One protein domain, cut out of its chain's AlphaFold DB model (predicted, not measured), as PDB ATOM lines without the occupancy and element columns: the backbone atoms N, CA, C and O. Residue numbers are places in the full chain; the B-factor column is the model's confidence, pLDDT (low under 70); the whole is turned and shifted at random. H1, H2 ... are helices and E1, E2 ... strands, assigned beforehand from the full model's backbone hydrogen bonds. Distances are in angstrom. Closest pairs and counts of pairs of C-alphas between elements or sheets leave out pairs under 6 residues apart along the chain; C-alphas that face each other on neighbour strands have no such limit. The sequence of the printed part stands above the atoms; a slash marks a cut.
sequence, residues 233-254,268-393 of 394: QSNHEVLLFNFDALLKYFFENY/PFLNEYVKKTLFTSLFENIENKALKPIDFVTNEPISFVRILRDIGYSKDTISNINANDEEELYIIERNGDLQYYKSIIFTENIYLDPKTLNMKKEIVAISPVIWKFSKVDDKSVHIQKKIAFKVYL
ATOM      1  N   GLN A 233     -73.614  67.762  72.339       88.81
ATOM      2  CA  GLN A 233     -72.516  68.667  72.628       88.81
ATOM      3  C   GLN A 233     -71.255  68.120  71.962       88.81
ATOM      4  O   GLN A 233     -70.954  66.934  72.088       88.81
ATOM      5  N   SER A 234     -70.532  68.980  71.255       84.56
ATOM      6  CA  SER A 234     -69.283  68.633  70.583       84.56
ATOM      7  C   SER A 234     -68.127  69.433  71.166       84.56
ATOM      8  O   SER A 234     -68.295  70.589  71.552       84.56
ATOM      9  N   ASN A 235     -66.951  68.813  71.218       85.12
ATOM     10  CA  ASN A 235     -65.686  69.505  71.416       85.12
ATOM     11  C   ASN A 235     -64.852  69.285  70.158       85.12
ATOM     12  O   ASN A 235     -64.509  68.141  69.858       85.12
ATOM     13  N   HIS A 236     -64.517  70.354  69.441       82.62
ATOM     14  CA  HIS A 236     -63.690  70.258  68.242       82.62
ATOM     15  C   HIS A 236     -62.414  71.094  68.404       82.62
ATOM     16  O   HIS A 236     -62.458  72.245  68.835       82.62
ATOM     17  N   GLU A 237     -61.262  70.485  68.114       83.00
ATOM     18  CA  GLU A 237     -59.939  71.116  68.213       83.00
ATOM     19  C   GLU A 237     -59.556  71.708  66.850       83.00
ATOM     20  O   GLU A 237     -59.409  70.979  65.871       83.00
ATOM     21  N   VAL A 238     -59.357  73.024  66.789       78.50
ATOM     22  CA  VAL A 238     -58.840  73.732  65.612       78.50
ATOM     23  C   VAL A 238     -57.351  73.996  65.814       78.50
ATOM     24  O   VAL A 238     -56.961  74.735  66.720       78.50
ATOM     25  N   LEU A 239     -56.509  73.380  64.981       74.44
ATOM     26  CA  LEU A 239     -55.053  73.554  65.021       74.44
ATOM     27  C   LEU A 239     -54.665  74.961  64.574       74.44
ATOM     28  O   LEU A 239     -55.035  75.392  63.493       74.44
ATOM     29  N   LEU A 240     -53.900  75.679  65.385       70.88
ATOM     30  CA  LEU A 240     -53.496  77.049  65.081       70.88
ATOM     31  C   LEU A 240     -52.121  77.119  64.429       70.88
ATOM     32  O   LEU A 240     -51.917  77.966  63.569       70.88
ATOM     33  N   PHE A 241     -51.193  76.251  64.819       66.00
ATOM     34  CA  PHE A 241     -49.818  76.278  64.324       66.00
ATOM     35  C   PHE A 241     -49.392  74.893  63.845       66.00
ATOM     36  O   PHE A 241     -49.678  73.887  64.506       66.00
ATOM     37  N   ASN A 242     -48.700  74.845  62.702       59.09
ATOM     38  CA  ASN A 242     -48.080  73.619  62.220       59.09
ATOM     39  C   ASN A 242     -46.918  73.227  63.151       59.09
ATOM     40  O   ASN A 242     -45.954  73.971  63.333       59.09
ATOM     41  N   PHE A 243     -47.032  72.048  63.759       55.81
ATOM     42  CA  PHE A 243     -46.065  71.525  64.718       55.81
ATOM     43  C   PHE A 243     -44.674  71.306  64.105       55.81
ATOM     44  O   PHE A 243     -43.681  71.497  64.803       55.81
ATOM     45  N   ASP A 244     -44.592  70.996  62.808       53.72
ATOM     46  CA  ASP A 244     -43.319  70.745  62.121       53.72
ATOM     47  C   ASP A 244     -42.463  72.017  62.019       53.72
ATOM     48  O   ASP A 244     -41.245  71.971  62.197       53.72
ATOM     49  N   ALA A 245     -43.097  73.179  61.835       56.16
ATOM     50  CA  ALA A 245     -42.412  74.472  61.848       56.16
ATOM     51  C   ALA A 245     -41.872  74.822  63.247       56.16
ATOM     52  O   ALA A 245     -40.781  75.375  63.378       56.16
ATOM     53  N   LEU A 246     -42.611  74.454  64.298       55.91
ATOM     54  CA  LEU A 246     -42.215  74.684  65.685       55.91
ATOM     55  C   LEU A 246     -41.072  73.750  66.115       55.91
ATOM     56  O   LEU A 246     -40.127  74.199  66.757       55.91
ATOM     57  N   LEU A 247     -41.106  72.472  65.725       55.75
ATOM     58  CA  LEU A 247     -39.982  71.556  65.941       55.75
ATOM     59  C   LEU A 247     -38.723  72.040  65.215       55.75
ATOM     60  O   LEU A 247     -37.654  72.065  65.816       55.75
ATOM     61  N   LYS A 248     -38.852  72.502  63.968       55.56
ATOM     62  CA  LYS A 248     -37.745  73.110  63.225       55.56
ATOM     63  C   LYS A 248     -37.166  74.335  63.944       55.56
ATOM     64  O   LYS A 248     -35.954  74.442  64.090       55.56
ATOM     65  N   TYR A 249     -38.017  75.216  64.473       51.62
ATOM     66  CA  TYR A 249     -37.590  76.363  65.281       51.62
ATOM     67  C   TYR A 249     -36.814  75.947  66.543       51.62
ATOM     68  O   TYR A 249     -35.742  76.484  66.805       51.62
ATOM     69  N   PHE A 250     -37.320  74.972  67.306       55.69
ATOM     70  CA  PHE A 250     -36.692  74.544  68.562       55.69
ATOM     71  C   PHE A 250     -35.426  73.699  68.375       55.69
ATOM     72  O   PHE A 250     -34.547  73.748  69.235       55.69
ATOM     73  N   PHE A 251     -35.337  72.908  67.301       57.16
ATOM     74  CA  PHE A 251     -34.272  71.915  67.126       57.16
ATOM     75  C   PHE A 251     -33.263  72.245  66.018       57.16
ATOM     76  O   PHE A 251     -32.141  71.751  66.096       57.16
ATOM     77  N   GLU A 252     -33.599  73.080  65.025       49.44
ATOM     78  CA  GLU A 252     -32.691  73.395  63.904       49.44
ATOM     79  C   GLU A 252     -32.052  74.795  63.994       49.44
ATOM     80  O   GLU A 252     -31.017  75.019  63.373       49.44
ATOM     81  N   ASN A 253     -32.566  75.712  64.828       44.88
ATOM     82  CA  ASN A 253     -32.066  77.091  64.907       44.88
ATOM     83  C   ASN A 253     -31.338  77.418  66.214       44.88
ATOM     84  O   ASN A 253     -31.842  78.142  67.069       44.88
ATOM     85  N   TYR A 254     -30.088  76.956  66.303       47.09
ATOM     86  CA  TYR A 254     -29.025  77.648  67.052       47.09
ATOM     87  C   TYR A 254     -28.134  78.516  66.143       47.09
ATOM     88  O   TYR A 254     -27.090  79.006  66.567       47.09
ATOM     89  N   PRO A 268     -56.987  77.338  56.790       49.72
ATOM     90  CA  PRO A 268     -57.835  78.260  56.036       49.72
ATOM     91  C   PRO A 268     -58.810  79.051  56.927       49.72
ATOM     92  O   PRO A 268     -59.333  80.072  56.490       49.72
ATOM     93  N   PHE A 269     -59.045  78.620  58.173       52.69
ATOM     94  CA  PHE A 269     -60.001  79.248  59.086       52.69
ATOM     95  C   PHE A 269     -59.441  80.445  59.859       52.69
ATOM     96  O   PHE A 269     -60.192  81.364  60.180       52.69
ATOM     97  N   LEU A 270     -58.150  80.453  60.206       65.75
ATOM     98  CA  LEU A 270     -57.571  81.466  61.094       65.75
ATOM     99  C   LEU A 270     -56.195  81.888  60.578       65.75
ATOM    100  O   LEU A 270     -55.195  81.232  60.860       65.75
ATOM    101  N   ASN A 271     -56.130  83.006  59.855       67.00
ATOM    102  CA  ASN A 271     -54.850  83.636  59.518       67.00
ATOM    103  C   ASN A 271     -54.201  84.283  60.761       67.00
ATOM    104  O   ASN A 271     -54.863  84.489  61.781       67.00
ATOM    105  N   GLU A 272     -52.914  84.634  60.679       68.56
ATOM    106  CA  GLU A 272     -52.155  85.209  61.806       68.56
ATOM    107  C   GLU A 272     -52.818  86.449  62.428       68.56
ATOM    108  O   GLU A 272     -52.864  86.589  63.653       68.56
ATOM    109  N   TYR A 273     -53.415  87.323  61.610       73.12
ATOM    110  CA  TYR A 273     -54.134  88.496  62.107       73.12
ATOM    111  C   TYR A 273     -55.351  88.107  62.961       73.12
ATOM    112  O   TYR A 273     -55.552  88.661  64.047       73.12
ATOM    113  N   VAL A 274     -56.150  87.135  62.509       74.88
ATOM    114  CA  VAL A 274     -57.316  86.647  63.259       74.88
ATOM    115  C   VAL A 274     -56.873  85.948  64.543       74.88
ATOM    116  O   VAL A 274     -57.457  86.218  65.592       74.88
ATOM    117  N   LYS A 275     -55.809  85.132  64.507       76.88
ATOM    118  CA  LYS A 275     -55.248  84.486  65.711       76.88
ATOM    119  C   LYS A 275     -54.839  85.518  66.754       76.88
ATOM    120  O   LYS A 275     -55.289  85.449  67.898       76.88
ATOM    121  N   LYS A 276     -54.032  86.507  66.355       77.62
ATOM    122  CA  LYS A 276     -53.574  87.579  67.246       77.62
ATOM    123  C   LYS A 276     -54.752  88.352  67.827       77.62
ATOM    124  O   LYS A 276     -54.797  88.569  69.036       77.62
ATOM    125  N   THR A 277     -55.723  88.723  66.991       80.81
ATOM    126  CA  THR A 277     -56.927  89.444  67.430       80.81
ATOM    127  C   THR A 277     -57.728  88.622  68.439       80.81
ATOM    128  O   THR A 277     -58.139  89.155  69.468       80.81
ATOM    129  N   LEU A 278     -57.917  87.326  68.178       85.81
ATOM    130  CA  LEU A 278     -58.656  86.419  69.049       85.81
ATOM    131  C   LEU A 278     -57.989  86.274  70.422       85.81
ATOM    132  O   LEU A 278     -58.647  86.490  71.436       85.81
ATOM    133  N   PHE A 279     -56.693  85.952  70.469       85.19
ATOM    134  CA  PHE A 279     -55.989  85.775  71.742       85.19
ATOM    135  C   PHE A 279     -55.844  87.076  72.523       85.19
ATOM    136  O   PHE A 279     -56.060  87.071  73.731       85.19
ATOM    137  N   THR A 280     -55.552  88.190  71.849       84.88
ATOM    138  CA  THR A 280     -55.484  89.504  72.508       84.88
ATOM    139  C   THR A 280     -56.827  89.829  73.160       84.88
ATOM    140  O   THR A 280     -56.882  90.065  74.363       84.88
ATOM    141  N   SER A 281     -57.926  89.698  72.405       88.88
ATOM    142  CA  SER A 281     -59.272  89.942  72.935       88.88
ATOM    143  C   SER A 281     -59.614  88.982  74.082       88.88
ATOM    144  O   SER A 281     -60.258  89.388  75.045       88.88
ATOM    145  N   LEU A 282     -59.184  87.715  74.013       90.38
ATOM    146  CA  LEU A 282     -59.403  86.730  75.074       90.38
ATOM    147  C   LEU A 282     -58.722  87.154  76.378       90.38
ATOM    148  O   LEU A 282     -59.366  87.166  77.426       90.38
ATOM    149  N   PHE A 283     -57.439  87.515  76.319       88.88
ATOM    150  CA  PHE A 283     -56.693  87.924  77.508       88.88
ATOM    151  C   PHE A 283     -57.201  89.241  78.081       88.88
ATOM    152  O   PHE A 283     -57.425  89.299  79.285       88.88
ATOM    153  N   GLU A 284     -57.490  90.235  77.240       89.56
ATOM    154  CA  GLU A 284     -58.090  91.501  77.674       89.56
ATOM    155  C   GLU A 284     -59.436  91.277  78.380       89.56
ATOM    156  O   GLU A 284     -59.699  91.861  79.431       89.56
ATOM    157  N   ASN A 285     -60.297  90.403  77.848       91.69
ATOM    158  CA  ASN A 285     -61.583  90.102  78.478       91.69
ATOM    159  C   ASN A 285     -61.427  89.327  79.799       91.69
ATOM    160  O   ASN A 285     -62.227  89.520  80.716       91.69
ATOM    161  N   ILE A 286     -60.411  88.469  79.927       91.88
ATOM    162  CA  ILE A 286     -60.104  87.784  81.193       91.88
ATOM    163  C   ILE A 286     -59.551  88.771  82.227       91.88
ATOM    164  O   ILE A 286     -60.007  88.781  83.371       91.88
ATOM    165  N   GLU A 287     -58.591  89.609  81.837       90.00
ATOM    166  CA  GLU A 287     -57.963  90.607  82.705       90.00
ATOM    167  C   GLU A 287     -58.996  91.609  83.238       90.00
ATOM    168  O   GLU A 287     -59.073  91.856  84.445       90.00
ATOM    169  N   ASN A 288     -59.885  92.080  82.359       91.81
ATOM    170  CA  ASN A 288     -60.998  92.966  82.702       91.81
ATOM    171  C   ASN A 288     -62.174  92.251  83.394       91.81
ATOM    172  O   ASN A 288     -63.199  92.875  83.667       91.81
ATOM    173  N   LYS A 289     -62.046  90.951  83.707       90.69
ATOM    174  CA  LYS A 289     -63.053  90.113  84.389       90.69
ATOM    175  C   LYS A 289     -64.385  89.959  83.641       90.69
ATOM    176  O   LYS A 289     -65.366  89.515  84.241       90.69
ATOM    177  N   ALA A 290     -64.429  90.289  82.351       90.62
ATOM    178  CA  ALA A 290     -65.580  90.034  81.487       90.62
ATOM    179  C   ALA A 290     -65.758  88.528  81.228       90.62
ATOM    180  O   ALA A 290     -66.882  88.036  81.153       90.62
ATOM    181  N   LEU A 291     -64.649  87.783  81.178       93.44
ATOM    182  CA  LEU A 291     -64.632  86.324  81.108       93.44
ATOM    183  C   LEU A 291     -64.022  85.732  82.373       93.44
ATOM    184  O   LEU A 291     -63.033  86.234  82.906       93.44
ATOM    185  N   LYS A 292     -64.603  84.625  82.839       94.56
ATOM    186  CA  LYS A 292     -64.116  83.886  84.006       94.56
ATOM    187  C   LYS A 292     -63.403  82.619  83.544       94.56
ATOM    188  O   LYS A 292     -64.079  81.690  83.099       94.56
ATOM    189  N   PRO A 293     -62.067  82.565  83.630       95.75
ATOM    190  CA  PRO A 293     -61.330  81.369  83.276       95.75
ATOM    191  C   PRO A 293     -61.442  80.324  84.385       95.75
ATOM    192  O   PRO A 293     -61.351  80.634  85.577       95.75
ATOM    193  N   ILE A 294     -61.607  79.074  83.974       96.00
ATOM    194  CA  ILE A 294     -61.635  77.909  84.853       96.00
ATOM    195  C   ILE A 294     -60.624  76.865  84.385       96.00
ATOM    196  O   ILE A 294     -60.254  76.803  83.209       96.00
ATOM    197  N   ASP A 295     -60.181  76.033  85.316       92.31
ATOM    198  CA  ASP A 295     -59.391  74.851  85.023       92.31
ATOM    199  C   ASP A 295     -60.243  73.858  84.226       92.31
ATOM    200  O   ASP A 295     -61.385  73.575  84.585       92.31
ATOM    201  N   PHE A 296     -59.705  73.336  83.125       87.44
ATOM    202  CA  PHE A 296     -60.462  72.443  82.249       87.44
ATOM    203  C   PHE A 296     -60.819  71.108  82.925       87.44
ATOM    204  O   PHE A 296     -61.836  70.507  82.587       87.44
ATOM    205  N   VAL A 297     -59.989  70.634  83.861       86.62
ATOM    206  CA  VAL A 297     -60.170  69.340  84.531       86.62
ATOM    207  C   VAL A 297     -61.010  69.502  85.789       86.62
ATOM    208  O   VAL A 297     -61.961  68.750  85.988       86.62
ATOM    209  N   THR A 298     -60.673  70.471  86.643       91.75
ATOM    210  CA  THR A 298     -61.354  70.628  87.940       91.75
ATOM    211  C   THR A 298     -62.594  71.517  87.870       91.75
ATOM    212  O   THR A 298     -63.392  71.506  88.803       91.75
ATOM    213  N   ASN A 299     -62.784  72.272  86.779       91.06
ATOM    214  CA  ASN A 299     -63.792  73.332  86.641       91.06
ATOM    215  C   ASN A 299     -63.704  74.438  87.710       91.06
ATOM    216  O   ASN A 299     -64.624  75.247  87.844       91.06
ATOM    217  N   GLU A 300     -62.602  74.516  88.459       95.12
ATOM    218  CA  GLU A 300     -62.405  75.565  89.454       95.12
ATOM    219  C   GLU A 300     -61.897  76.861  88.807       95.12
ATOM    220  O   GLU A 300     -61.132  76.804  87.840       95.12
ATOM    221  N   PRO A 301     -62.269  78.045  89.329       95.00
ATOM    222  CA  PRO A 301     -61.725  79.314  88.858       95.00
ATOM    223  C   PRO A 301     -60.199  79.354  88.947       95.00
ATOM    224  O   PRO A 301     -59.610  78.968  89.957       95.00
ATOM    225  N   ILE A 302     -59.554  79.897  87.918       93.19
ATOM    226  CA  ILE A 302     -58.104  80.115  87.912       93.19
ATOM    227  C   ILE A 302     -57.776  81.603  87.822       93.19
ATOM    228  O   ILE A 302     -58.518  82.395  87.246       93.19
ATOM    229  N   SER A 303     -56.650  82.008  88.407       90.25
ATOM    230  CA  SER A 303     -56.213  83.403  88.352       90.25
ATOM    231  C   SER A 303     -55.563  83.732  87.009       90.25
ATOM    232  O   SER A 303     -54.888  82.897  86.405       90.25
ATOM    233  N   PHE A 304     -55.688  84.988  86.576       88.31
ATOM    234  CA  PHE A 304     -55.010  85.481  85.376       88.31
ATOM    235  C   PHE A 304     -53.484  85.300  85.454       88.31
ATOM    236  O   PHE A 304     -52.861  84.863  84.495       88.31
ATOM    237  N   VAL A 305     -52.888  85.503  86.635       85.31
ATOM    238  CA  VAL A 305     -51.452  85.265  86.871       85.31
ATOM    239  C   VAL A 305     -51.060  83.804  86.621       85.31
ATOM    240  O   VAL A 305     -50.004  83.539  86.051       85.31
ATOM    241  N   ARG A 306     -51.901  82.838  87.022       85.38
ATOM    242  CA  ARG A 306     -51.664  81.415  86.736       85.38
ATOM    243  C   ARG A 306     -51.715  81.140  85.232       85.38
ATOM    244  O   ARG A 306     -50.878  80.389  84.745       85.38
ATOM    245  N   ILE A 307     -52.653  81.762  84.517       86.69
ATOM    246  CA  ILE A 307     -52.763  81.643  83.057       86.69
ATOM    247  C   ILE A 307     -51.504  82.173  82.382       86.69
ATOM    248  O   ILE A 307     -50.902  81.447  81.601       86.69
ATOM    249  N   LEU A 308     -51.087  83.395  82.727       82.88
ATOM    250  CA  LEU A 308     -49.868  84.019  82.218       82.88
ATOM    251  C   LEU A 308     -48.650  83.107  82.427       82.88
ATOM    252  O   LEU A 308     -47.936  82.804  81.473       82.88
ATOM    253  N   ARG A 309     -48.481  82.568  83.640       78.94
ATOM    254  CA  ARG A 309     -47.410  81.608  83.942       78.94
ATOM    255  C   ARG A 309     -47.472  80.364  83.059       78.94
ATOM    256  O   ARG A 309     -46.445  79.916  82.560       78.94
ATOM    257  N   ASP A 310     -48.664  79.799  82.884       77.25
ATOM    258  CA  ASP A 310     -48.860  78.580  82.099       77.25
ATOM    259  C   ASP A 310     -48.518  78.779  80.618       77.25
ATOM    260  O   ASP A 310     -48.000  77.855  79.997       77.25
ATOM    261  N   ILE A 311     -48.755  79.972  80.072       75.19
ATOM    262  CA  ILE A 311     -48.452  80.313  78.674       75.19
ATOM    263  C   ILE A 311     -47.034  80.899  78.500       75.19
ATOM    264  O   ILE A 311     -46.696  81.396  77.429       75.19
ATOM    265  N   GLY A 312     -46.199  80.847  79.545       69.25
ATOM    266  CA  GLY A 312     -44.791  81.239  79.483       69.25
ATOM    267  C   GLY A 312     -44.491  82.700  79.818       69.25
ATOM    268  O   GLY A 312     -43.325  83.084  79.746       69.25
ATOM    269  N   TYR A 313     -45.481  83.499  80.236       71.81
ATOM    270  CA  TYR A 313     -45.198  84.784  80.880       71.81
ATOM    271  C   TYR A 313     -44.671  84.529  82.292       71.81
ATOM    272  O   TYR A 313     -45.430  84.191  83.206       71.81
ATOM    273  N   SER A 314     -43.371  84.717  82.488       64.19
ATOM    274  CA  SER A 314     -42.770  84.784  83.817       64.19
ATOM    275  C   SER A 314     -42.056  86.118  84.002       64.19
ATOM    276  O   SER A 314     -41.419  86.635  83.087       64.19
ATOM    277  N   LYS A 315     -42.201  86.690  85.199       56.28
ATOM    278  CA  LYS A 315     -41.244  87.654  85.740       56.28
ATOM    279  C   LYS A 315     -40.488  86.913  86.822       56.28
ATOM    280  O   LYS A 315     -40.968  86.822  87.951       56.28
ATOM    281  N   ASP A 316     -39.365  86.323  86.451       52.59
ATOM    282  CA  ASP A 316     -38.508  85.636  87.408       52.59
ATOM    283  C   ASP A 316     -37.447  86.622  87.884       52.59
ATOM    284  O   ASP A 316     -36.804  87.290  87.078       52.59
ATOM    285  N   THR A 317     -37.280  86.741  89.199       48.31
ATOM    286  CA  THR A 317     -36.120  87.434  89.762       48.31
ATOM    287  C   THR A 317     -35.029  86.392  89.935       48.31
ATOM    288  O   THR A 317     -35.196  85.461  90.722       48.31
ATOM    289  N   ILE A 318     -33.948  86.508  89.174       56.66
ATOM    290  CA  ILE A 318     -32.753  85.692  89.371       56.66
ATOM    291  C   ILE A 318     -31.723  86.510  90.144       56.66
ATOM    292  O   ILE A 318     -31.524  87.690  89.871       56.66
ATOM    293  N   SER A 319     -31.078  85.881  91.114       42.50
ATOM    294  CA  SER A 319     -29.913  86.427  91.800       42.50
ATOM    295  C   SER A 319     -28.659  85.956  91.071       42.50
ATOM    296  O   SER A 319     -28.459  84.748  90.915       42.50
ATOM    297  N   ASN A 320     -27.817  86.882  90.628       58.22
ATOM    298  CA  ASN A 320     -26.476  86.569  90.161       58.22
ATOM    299  C   ASN A 320     -25.466  87.177  91.129       58.22
ATOM    300  O   ASN A 320     -25.616  88.323  91.539       58.22
ATOM    301  N   ILE A 321     -24.446  86.413  91.493       55.56
ATOM    302  CA  ILE A 321     -23.355  86.927  92.316       55.56
ATOM    303  C   ILE A 321     -22.331  87.503  91.342       55.56
ATOM    304  O   ILE A 321     -21.801  86.778  90.495       55.56
ATOM    305  N   ASN A 322     -22.117  88.816  91.394       68.44
ATOM    306  CA  ASN A 322     -21.149  89.471  90.524       68.44
ATOM    307  C   ASN A 322     -19.706  89.118  90.946       68.44
ATOM    308  O   ASN A 322     -19.468  88.462  91.958       68.44
ATOM    309  N   ALA A 323     -18.710  89.550  90.168       68.38
ATOM    310  CA  ALA A 323     -17.299  89.237  90.432       68.38
ATOM    311  C   ALA A 323     -16.760  89.780  91.777       68.38
ATOM    312  O   ALA A 323     -15.638  89.445  92.153       68.38
ATOM    313  N   ASN A 324     -17.543  90.605  92.481       80.12
ATOM    314  CA  ASN A 324     -17.219  91.187  93.781       80.12
ATOM    315  C   ASN A 324     -18.017  90.547  94.937       80.12
ATOM    316  O   ASN A 324     -18.056  91.123  96.021       80.12
ATOM    317  N   ASP A 325     -18.653  89.392  94.718       72.38
ATOM    318  CA  ASP A 325     -19.530  88.716  95.685       72.38
ATOM    319  C   ASP A 325     -20.780  89.524  96.106       72.38
ATOM    320  O   ASP A 325     -21.412  89.230  97.122       72.38
ATOM    321  N   GLU A 326     -21.190  90.520  95.315       60.34
ATOM    322  CA  GLU A 326     -22.441  91.247  95.539       60.34
ATOM    323  C   GLU A 326     -23.588  90.591  94.759       60.34
ATOM    324  O   GLU A 326     -23.457  90.234  93.583       60.34
ATOM    325  N   GLU A 327     -24.728  90.417  95.428       56.84
ATOM    326  CA  GLU A 327     -25.930  89.840  94.833       56.84
ATOM    327  C   GLU A 327     -26.648  90.885  93.966       56.84
ATOM    328  O   GLU A 327     -27.244  91.841  94.463       56.84
ATOM    329  N   GLU A 328     -26.613  90.693  92.653       59.66
ATOM    330  CA  GLU A 328     -27.380  91.471  91.689       59.66
ATOM    331  C   GLU A 328     -28.663  90.723  91.318       59.66
ATOM    332  O   GLU A 328     -28.640  89.597  90.812       59.66
ATOM    333  N   LEU A 329     -29.807  91.363  91.560       54.78
ATOM    334  CA  LEU A 329     -31.114  90.837  91.183       54.78
ATOM    335  C   LEU A 329     -31.457  91.281  89.759       54.78
ATOM    336  O   LEU A 329     -31.600  92.471  89.484       54.78
ATOM    337  N   TYR A 330     -31.663  90.316  88.870       44.47
ATOM    338  CA  TYR A 330     -32.140  90.551  87.514       44.47
ATOM    339  C   TYR A 330     -33.583  90.082  87.391       44.47
ATOM    340  O   TYR A 330     -33.916  88.955  87.754       44.47
ATOM    341  N   ILE A 331     -34.439  90.932  86.831       52.28
ATOM    342  CA  ILE A 331     -35.791  90.537  86.441       52.28
ATOM    343  C   ILE A 331     -35.709  90.024  85.004       52.28
ATOM    344  O   ILE A 331     -35.494  90.801  84.076       52.28
ATOM    345  N   ILE A 332     -35.879  88.717  84.815       46.09
ATOM    346  CA  ILE A 332     -36.095  88.141  83.490       46.09
ATOM    347  C   ILE A 332     -37.591  88.192  83.220       46.09
ATOM    348  O   ILE A 332     -38.372  87.460  83.829       46.09
ATOM    349  N   GLU A 333     -37.981  89.053  82.285       50.25
ATOM    350  CA  GLU A 333     -39.326  89.058  81.724       50.25
ATOM    351  C   GLU A 333     -39.348  88.147  80.498       50.25
ATOM    352  O   GLU A 333     -38.756  88.444  79.460       50.25
ATOM    353  N   ARG A 334     -40.029  87.008  80.615       57.53
ATOM    354  CA  ARG A 334     -40.401  86.212  79.449       57.53
ATOM    355  C   ARG A 334     -41.721  86.753  78.931       57.53
ATOM    356  O   ARG A 334     -42.736  86.690  79.621       57.53
ATOM    357  N   ASN A 335     -41.700  87.289  77.718       58.88
ATOM    358  CA  ASN A 335     -42.920  87.643  77.011       58.88
ATOM    359  C   ASN A 335     -43.501  86.349  76.443       58.88
ATOM    360  O   ASN A 335     -42.854  85.690  75.632       58.88
ATOM    361  N   GLY A 336     -44.679  85.946  76.919       59.66
ATOM    362  CA  GLY A 336     -45.349  84.761  76.401       59.66
ATOM    363  C   GLY A 336     -45.639  84.952  74.920       59.66
ATOM    364  O   GLY A 336     -46.381  85.849  74.516       59.66
ATOM    365  N   ASP A 337     -45.002  84.118  74.116       63.34
ATOM    366  CA  ASP A 337     -45.091  84.177  72.671       63.34
ATOM    367  C   ASP A 337     -46.313  83.372  72.195       63.34
ATOM    368  O   ASP A 337     -46.608  82.278  72.689       63.34
ATOM    369  N   LEU A 338     -47.045  83.918  71.221       61.16
ATOM    370  CA  LEU A 338     -48.196  83.252  70.611       61.16
ATOM    371  C   LEU A 338     -47.811  81.901  69.981       61.16
ATOM    372  O   LEU A 338     -48.678  81.038  69.835       61.16
ATOM    373  N   GLN A 339     -46.527  81.675  69.683       59.72
ATOM    374  CA  GLN A 339     -46.016  80.391  69.194       59.72
ATOM    375  C   GLN A 339     -46.252  79.211  70.159       59.72
ATOM    376  O   GLN A 339     -46.211  78.055  69.742       59.72
ATOM    377  N   TYR A 340     -46.523  79.463  71.447       66.31
ATOM    378  CA  TYR A 340     -46.818  78.395  72.409       66.31
ATOM    379  C   TYR A 340     -48.244  77.848  72.302       66.31
ATOM    380  O   TYR A 340     -48.515  76.755  72.817       66.31
ATOM    381  N   TYR A 341     -49.155  78.558  71.625       76.25
ATOM    382  CA  TYR A 341     -50.483  78.029  71.341       76.25
ATOM    383  C   TYR A 341     -50.387  76.972  70.259       76.25
ATOM    384  O   TYR A 341     -49.819  77.167  69.197       76.25
ATOM    385  N   LYS A 342     -50.988  75.826  70.531       77.31
ATOM    386  CA  LYS A 342     -51.094  74.741  69.569       77.31
ATOM    387  C   LYS A 342     -52.409  74.831  68.807       77.31
ATOM    388  O   LYS A 342     -52.442  74.677  67.588       77.31
ATOM    389  N   SER A 343     -53.496  74.998  69.545       83.19
ATOM    390  CA  SER A 343     -54.859  74.841  69.047       83.19
ATOM    391  C   SER A 343     -55.861  75.506  69.983       83.19
ATOM    392  O   SER A 343     -55.520  75.920  71.092       83.19
ATOM    393  N   ILE A 344     -57.108  75.623  69.537       87.88
ATOM    394  CA  ILE A 344     -58.243  76.010  70.378       87.88
ATOM    395  C   ILE A 344     -59.278  74.900  70.298       87.88
ATOM    396  O   ILE A 344     -59.596  74.427  69.212       87.88
ATOM    397  N   ILE A 345     -59.813  74.500  71.447       89.88
ATOM    398  CA  ILE A 345     -60.979  73.625  71.514       89.88
ATOM    399  C   ILE A 345     -62.216  74.499  71.665       89.88
ATOM    400  O   ILE A 345     -62.339  75.238  72.644       89.88
ATOM    401  N   PHE A 346     -63.140  74.388  70.723       90.75
ATOM    402  CA  PHE A 346     -64.474  74.961  70.838       90.75
ATOM    403  C   PHE A 346     -65.413  73.917  71.439       90.75
ATOM    404  O   PHE A 346     -65.472  72.785  70.955       90.75
ATOM    405  N   THR A 347     -66.143  74.293  72.487       92.44
ATOM    406  CA  THR A 347     -67.267  73.507  73.005       92.44
ATOM    407  C   THR A 347     -68.554  74.072  72.438       92.44
ATOM    408  O   THR A 347     -68.828  75.266  72.576       92.44
ATOM    409  N   GLU A 348     -69.364  73.210  71.842       92.12
ATOM    410  CA  GLU A 348     -70.525  73.604  71.060       92.12
ATOM    411  C   GLU A 348     -71.752  72.801  71.436       92.12
ATOM    412  O   GLU A 348     -71.688  71.580  71.553       92.12
ATOM    413  N   ASN A 349     -72.884  73.481  71.540       92.25
ATOM    414  CA  ASN A 349     -74.186  72.848  71.639       92.25
ATOM    415  C   ASN A 349     -74.843  72.818  70.259       92.25
ATOM    416  O   ASN A 349     -74.851  73.824  69.543       92.25
ATOM    417  N   ILE A 350     -75.410  71.669  69.899       90.38
ATOM    418  CA  ILE A 350     -76.098  71.459  68.627       90.38
ATOM    419  C   ILE A 350     -77.583  71.276  68.911       90.38
ATOM    420  O   ILE A 350     -77.989  70.370  69.640       90.38
ATOM    421  N   TYR A 351     -78.393  72.135  68.313       90.94
ATOM    422  CA  TYR A 351     -79.838  72.147  68.447       90.94
ATOM    423  C   TYR A 351     -80.492  71.795  67.112       90.94
ATOM    424  O   TYR A 351     -80.047  72.266  66.067       90.94
ATOM    425  N   LEU A 352     -81.580  71.032  67.153       90.12
ATOM    426  CA  LEU A 352     -82.395  70.668  65.993       90.12
ATOM    427  C   LEU A 352     -83.853  71.034  66.257       90.12
ATOM    428  O   LEU A 352     -84.399  70.688  67.303       90.12
ATOM    429  N   ASP A 353     -84.500  71.699  65.308       89.25
ATOM    430  CA  ASP A 353     -85.958  71.794  65.287       89.25
ATOM    431  C   ASP A 353     -86.528  70.549  64.582       89.25
ATOM    432  O   ASP A 353     -86.372  70.412  63.368       89.25
ATOM    433  N   PRO A 354     -87.211  69.632  65.290       84.62
ATOM    434  CA  PRO A 354     -87.720  68.401  64.688       84.62
ATOM    435  C   PRO A 354     -88.831  68.636  63.652       84.62
ATOM    436  O   PRO A 354     -89.146  67.722  62.892       84.62
ATOM    437  N   LYS A 355     -89.453  69.824  63.614       84.62
ATOM    438  CA  LYS A 355     -90.511  70.144  62.642       84.62
ATOM    439  C   LYS A 355     -89.952  70.664  61.329       84.62
ATOM    440  O   LYS A 355     -90.464  70.297  60.278       84.62
ATOM    441  N   THR A 356     -88.957  71.544  61.400       83.00
ATOM    442  CA  THR A 356     -88.367  72.195  60.220       83.00
ATOM    443  C   THR A 356     -87.077  71.526  59.757       83.00
ATOM    444  O   THR A 356     -86.622  71.801  58.654       83.00
ATOM    445  N   LEU A 357     -86.498  70.654  60.588       85.25
ATOM    446  CA  LEU A 357     -85.162  70.074  60.438       85.25
ATOM    447  C   LEU A 357     -84.035  71.112  60.379       85.25
ATOM    448  O   LEU A 357     -82.891  70.777  60.087       85.25
ATOM    449  N   ASN A 358     -84.317  72.369  60.719       87.00
ATOM    450  CA  ASN A 358     -83.265  73.358  60.814       87.00
ATOM    451  C   ASN A 358     -82.390  73.086  62.040       87.00
ATOM    452  O   ASN A 358     -82.884  72.783  63.134       87.00
ATOM    453  N   MET A 359     -81.082  73.255  61.863       88.69
ATOM    454  CA  MET A 359     -80.106  73.101  62.933       88.69
ATOM    455  C   MET A 359     -79.465  74.424  63.314       88.69
ATOM    456  O   MET A 359     -79.252  75.316  62.494       88.69
ATOM    457  N   LYS A 360     -79.118  74.533  64.591       89.38
ATOM    458  CA  LYS A 360     -78.358  75.649  65.139       89.38
ATOM    459  C   LYS A 360     -77.188  75.119  65.938       89.38
ATOM    460  O   LYS A 360     -77.349  74.213  66.751       89.38
ATOM    461  N   LYS A 361     -76.037  75.748  65.746       89.12
ATOM    462  CA  LYS A 361     -74.844  75.527  66.550       89.12
ATOM    463  C   LYS A 361     -74.595  76.748  67.417       89.12
ATOM    464  O   LYS A 361     -74.765  77.879  66.967       89.12
ATOM    465  N   GLU A 362     -74.213  76.526  68.662       91.06
ATOM    466  CA  GLU A 362     -73.864  77.591  69.597       91.06
ATOM    467  C   GLU A 362     -72.542  77.238  70.266       91.06
ATOM    468  O   GLU A 362     -72.457  76.242  70.983       91.06
ATOM    469  N   ILE A 363     -71.506  78.038  70.009       91.56
ATOM    470  CA  ILE A 363     -70.226  77.914  70.705       91.56
ATOM    471  C   ILE A 363     -70.424  78.482  72.105       91.56
ATOM    472  O   ILE A 363     -70.615  79.682  72.279       91.56
ATOM    473  N   VAL A 364     -70.373  77.604  73.100       93.94
ATOM    474  CA  VAL A 364     -70.620  77.945  74.507       93.94
ATOM    475  C   VAL A 364     -69.337  78.087  75.308       93.94
ATOM    476  O   VAL A 364     -69.359  78.645  76.401       93.94
ATOM    477  N   ALA A 365     -68.213  77.574  74.809       94.31
ATOM    478  CA  ALA A 365     -66.924  77.761  75.455       94.31
ATOM    479  C   ALA A 365     -65.767  77.667  74.467       94.31
ATOM    480  O   ALA A 365     -65.863  77.009  73.431       94.31
ATOM    481  N   ILE A 366     -64.644  78.268  74.854       93.62
ATOM    482  CA  ILE A 366     -63.353  78.079  74.193       93.62
ATOM    483  C   ILE A 366     -62.304  77.655  75.214       93.62
ATOM    484  O   ILE A 366     -62.304  78.116  76.359       93.62
ATOM    485  N   SER A 367     -61.411  76.765  74.793       93.88
ATOM    486  CA  SER A 367     -60.315  76.268  75.621       93.88
ATOM    487  C   SER A 367     -59.007  76.294  74.831       93.88
ATOM    488  O   SER A 367     -58.790  75.425  73.980       93.88
ATOM    489  N   PRO A 368     -58.132  77.287  75.063       91.44
ATOM    490  CA  PRO A 368     -56.811  77.315  74.455       91.44
ATOM    491  C   PRO A 368     -55.971  76.105  74.853       91.44
ATOM    492  O   PRO A 368     -55.888  75.742  76.029       91.44
ATOM    493  N   VAL A 369     -55.298  75.518  73.873       87.75
ATOM    494  CA  VAL A 369     -54.346  74.428  74.059       87.75
ATOM    495  C   VAL A 369     -52.953  74.954  73.775       87.75
ATOM    496  O   VAL A 369     -52.704  75.577  72.743       87.75
ATOM    497  N   ILE A 370     -52.036  74.663  74.684       83.69
ATOM    498  CA  ILE A 370     -50.635  75.049  74.597       83.69
ATOM    499  C   ILE A 370     -49.732  73.824  74.583       83.69
ATOM    500  O   ILE A 370     -50.106  72.730  75.027       83.69
ATOM    501  N   TRP A 371     -48.510  74.027  74.110       75.75
ATOM    502  CA  TRP A 371     -47.423  73.090  74.340       75.75
ATOM    503  C   TRP A 371     -46.804  73.326  75.714       75.75
ATOM    504  O   TRP A 371     -46.350  74.423  76.027       75.75
ATOM    505  N   LYS A 372     -46.764  72.279  76.537       74.62
ATOM    506  CA  LYS A 372     -46.027  72.274  77.797       74.62
ATOM    507  C   LYS A 372     -44.746  71.474  77.615       74.62
ATOM    508  O   LYS A 372     -44.783  70.278  77.335       74.62
ATOM    509  N   PHE A 373     -43.628  72.141  77.850       71.19
ATOM    510  CA  PHE A 373     -42.297  71.551  77.840       71.19
ATOM    511  C   PHE A 373     -41.926  71.201  79.277       71.19
ATOM    512  O   PHE A 373     -42.069  72.015  80.186       71.19
ATOM    513  N   SER A 374     -41.530  69.960  79.523       66.00
ATOM    514  CA  SER A 374     -41.085  69.498  80.837       66.00
ATOM    515  C   SER A 374     -39.714  68.866  80.672       66.00
ATOM    516  O   SER A 374     -39.574  67.880  79.952       66.00
ATOM    517  N   LYS A 375     -38.695  69.461  81.295       58.75
ATOM    518  CA  LYS A 375     -37.345  68.896  81.316       58.75
ATOM    519  C   LYS A 375     -37.390  67.595  82.122       58.75
ATOM    520  O   LYS A 375     -37.853  67.614  83.260       58.75
ATOM    521  N   VAL A 376     -36.985  66.484  81.511       64.56
ATOM    522  CA  VAL A 376     -36.960  65.164  82.168       64.56
ATOM    523  C   VAL A 376     -35.569  64.896  82.737       64.56
ATOM    524  O   VAL A 376     -35.449  64.441  83.870       64.56
ATOM    525  N   ASP A 377     -34.527  65.272  81.995       63.22
ATOM    526  CA  ASP A 377     -33.133  65.302  82.439       63.22
ATOM    527  C   ASP A 377     -32.353  66.391  81.675       63.22
ATOM    528  O   ASP A 377     -32.928  67.191  80.934       63.22
ATOM    529  N   ASP A 378     -31.033  66.457  81.852       64.69
ATOM    530  CA  ASP A 378     -30.178  67.450  81.186       64.69
ATOM    531  C   ASP A 378     -30.114  67.329  79.659       64.69
ATOM    532  O   ASP A 378     -29.595  68.231  79.005       64.69
ATOM    533  N   LYS A 379     -30.651  66.252  79.078       58.41
ATOM    534  CA  LYS A 379     -30.558  65.958  77.645       58.41
ATOM    535  C   LYS A 379     -31.914  65.770  76.969       58.41
ATOM    536  O   LYS A 379     -31.955  65.660  75.746       58.41
ATOM    537  N   SER A 380     -33.011  65.738  77.721       57.50
ATOM    538  CA  SER A 380     -34.336  65.425  77.194       57.50
ATOM    539  C   SER A 380     -35.423  66.373  77.698       57.50
ATOM    540  O   SER A 380     -35.536  66.717  78.880       57.50
ATOM    541  N   VAL A 381     -36.267  66.779  76.751       60.78
ATOM    542  CA  VAL A 381     -37.456  67.595  76.985       60.78
ATOM    543  C   VAL A 381     -38.668  66.790  76.542       60.78
ATOM    544  O   VAL A 381     -38.768  66.380  75.388       60.78
ATOM    545  N   HIS A 382     -39.604  66.577  77.460       65.44
ATOM    546  CA  HIS A 382     -40.897  65.991  77.151       65.44
ATOM    547  C   HIS A 382     -41.874  67.092  76.739       65.44
ATOM    548  O   HIS A 382     -42.091  68.056  77.480       65.44
ATOM    549  N   ILE A 383     -42.465  66.941  75.555       68.94
ATOM    550  CA  ILE A 383     -43.441  67.875  74.995       68.94
ATOM    551  C   ILE A 383     -44.823  67.247  75.135       68.94
ATOM    552  O   ILE A 383     -45.088  66.182  74.585       68.94
ATOM    553  N   GLN A 384     -45.719  67.915  75.855       76.81
ATOM    554  CA  GLN A 384     -47.094  67.454  76.045       76.81
ATOM    555  C   GLN A 384     -48.095  68.551  75.692       76.81
ATOM    556  O   GLN A 384     -47.854  69.737  75.930       76.81
ATOM    557  N   LYS A 385     -49.247  68.154  75.147       83.75
ATOM    558  CA  LYS A 385     -50.384  69.067  74.999       83.75
ATOM    559  C   LYS A 385     -50.961  69.356  76.384       83.75
ATOM    560  O   LYS A 385     -51.190  68.427  77.157       83.75
ATOM    561  N   LYS A 386     -51.250  70.619  76.680       85.69
ATOM    562  CA  LYS A 386     -51.982  71.023  77.884       85.69
ATOM    563  C   LYS A 386     -53.089  71.991  77.493       85.69
ATOM    564  O   LYS A 386     -52.832  72.980  76.817       85.69
ATOM    565  N   ILE A 387     -54.310  71.734  77.951       90.19
ATOM    566  CA  ILE A 387     -55.376  72.738  77.896       90.19
ATOM    567  C   ILE A 387     -55.060  73.764  78.981       90.19
ATOM    568  O   ILE A 387     -54.961  73.405  80.155       90.19
ATOM    569  N   ALA A 388     -54.816  75.010  78.584       89.12
ATOM    570  CA  ALA A 388     -54.384  76.051  79.508       89.12
ATOM    571  C   ALA A 388     -55.514  76.403  80.479       89.12
ATOM    572  O   ALA A 388     -55.310  76.448  81.690       89.12
ATOM    573  N   PHE A 389     -56.707  76.628  79.929       93.19
ATOM    574  CA  PHE A 389     -57.918  76.973  80.660       93.19
ATOM    575  C   PHE A 389     -59.142  76.857  79.754       93.19
ATOM    576  O   PHE A 389     -59.006  76.684  78.542       93.19
ATOM    577  N   LYS A 390     -60.329  76.993  80.342       95.25
ATOM    578  CA  LYS A 390     -61.613  77.109  79.645       95.25
ATOM    579  C   LYS A 390     -62.296  78.416  80.033       95.25
ATOM    580  O   LYS A 390     -62.248  78.810  81.195       95.25
ATOM    581  N   VAL A 391     -62.954  79.070  79.084       95.31
ATOM    582  CA  VAL A 391     -63.893  80.170  79.355       95.31
ATOM    583  C   VAL A 391     -65.234  79.857  78.709       95.31
ATOM    584  O   VAL A 391     -65.275  79.404  77.566       95.31
ATOM    585  N   TYR A 392     -66.324  80.090  79.439       93.75
ATOM    586  CA  TYR A 392     -67.668  80.054  78.869       93.75
ATOM    587  C   TYR A 392     -67.984  81.391  78.201       93.75
ATOM    588  O   TYR A 392     -67.626  82.448  78.723       93.75
ATOM    589  N   LEU A 393     -68.634  81.320  77.045       90.12
ATOM    590  CA  LEU A 393     -69.132  82.470  76.306       90.12
ATOM    591  C   LEU A 393     -70.597  82.695  76.701       90.12
ATOM    592  O   LEU A 393     -71.340  81.723  76.850       90.12
TER     593      LEU A 393
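Overview. This is residues 233 to 254 and 268 to 393 of the 394 residues of an uncharacterized protein of Bacteroidetes bacterium ADurb.Bin217 (UniProt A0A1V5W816). The model is a long, twisted ribbon of antiparallel strands, with E5 running through it and E4 and E1 on one side of E5, E6 and E7 on the other; a separate two-stranded hairpin, E2 and E3, makes one end of the long axis, and the turn between E4 and E5 makes the other. H2 and H3 only graze the ribbon, and residues 247 to 254, most of them in H1, stick out free. The printed part has 148 residues with three named helices and seven named strands, in the order E1 H1 H2 H3 E2 E3 E4 E5 E6 E7, and its class is mixed, helices and strands. The five-stranded sheet is branched and the two-stranded one antiparallel. The whole is loose, with a radius of gyration of the C-alphas of 19.6 A, and it is a rod spanning 82 by 36 by 30 A.

Arrangement. Start at E1, residues 233 to 239, an edge strand of the branched sheet. Its antiparallel neighbour is E4, residues 341 to 352, where N 236 and O 346 are 3.0 A apart, within hydrogen-bond range. After E1 comes H1, residues 243 to 252, which is not on the sheet; its closest C-alpha to E4 is that of Phe 243, 7.7 A from that of Lys 342. Past the cut, H2, residues 272 to 287, is on the sheet but only grazes it, with its residues 275 to 286. H3, residues 304 to 310, is only just on the sheet, with 5 pairs of C-alphas within 10 A, and only grazes it with residue 310. H2 and H3 are close but not clearly touching, their closest C-alphas those of Glu 287 and Phe 304 at 6.5 A, at a steep tilt of 47 degrees, opposite ways. In all three helices every O i to N i+4 pair is within hydrogen-bond range. Next look at the hairpin of E2, residues 314 to 321, and E3, residues 327 to 334, antiparallel at 155 degrees, with N 318 and O 330 at 2.8 A; both are apart from E4. On the other side of E4 from E1 is E5, residues 359 to 377, antiparallel at 155 degrees, with N 345 and O 367 at 2.9 A. E4, E5 and E6, residues 380 to 387, form a meander, each strand the antiparallel neighbour of the one before; N 372 and O 384 are 2.8 A apart. E6 runs on into E7, residues 390 to 392, at 12 degrees across a break of 2 residues, and N 366 and O 391 of E5 and E7 are 3.0 A apart. The pairing of E5 is staggered: E4 over residues 359 to 370, E7 over 365 to 366, E6 over 369 to 377.

Along the chain. Find C-alpha 233 at (-72.516, 68.667, 72.628), where E1 begins its 19.7 A. H1 is 13.5 A long, H2 22.4 A and H3 9.8 A. E2 runs 21.3 A and E3 21.4 A. E4 runs 33.2 A to C-alpha 352 at (-82.395, 70.668, 65.993), and E5 comes back over 51.5 A. E6 is 22.3 A long, and E7, 6.8 A, ends at C-alpha 392, (-67.668, 80.054, 78.869).

Size, cuts and confidence. The C-alphas of Asn 324 and Lys 355 are the two farthest apart, 82.4 A. Residues 255 to 267 are not printed, and C-alphas 254 and 268 are 30.9 A apart across that cut. The link from H2 to H3, residues 288 to 303, is long. Residues 353 to 358 stand free, as do residues 247 to 254. The mean pLDDT of the printed part is 75.9, and 55 residues are under 70, among them residues 241 to 254, 326 to 340 and 374 to 383.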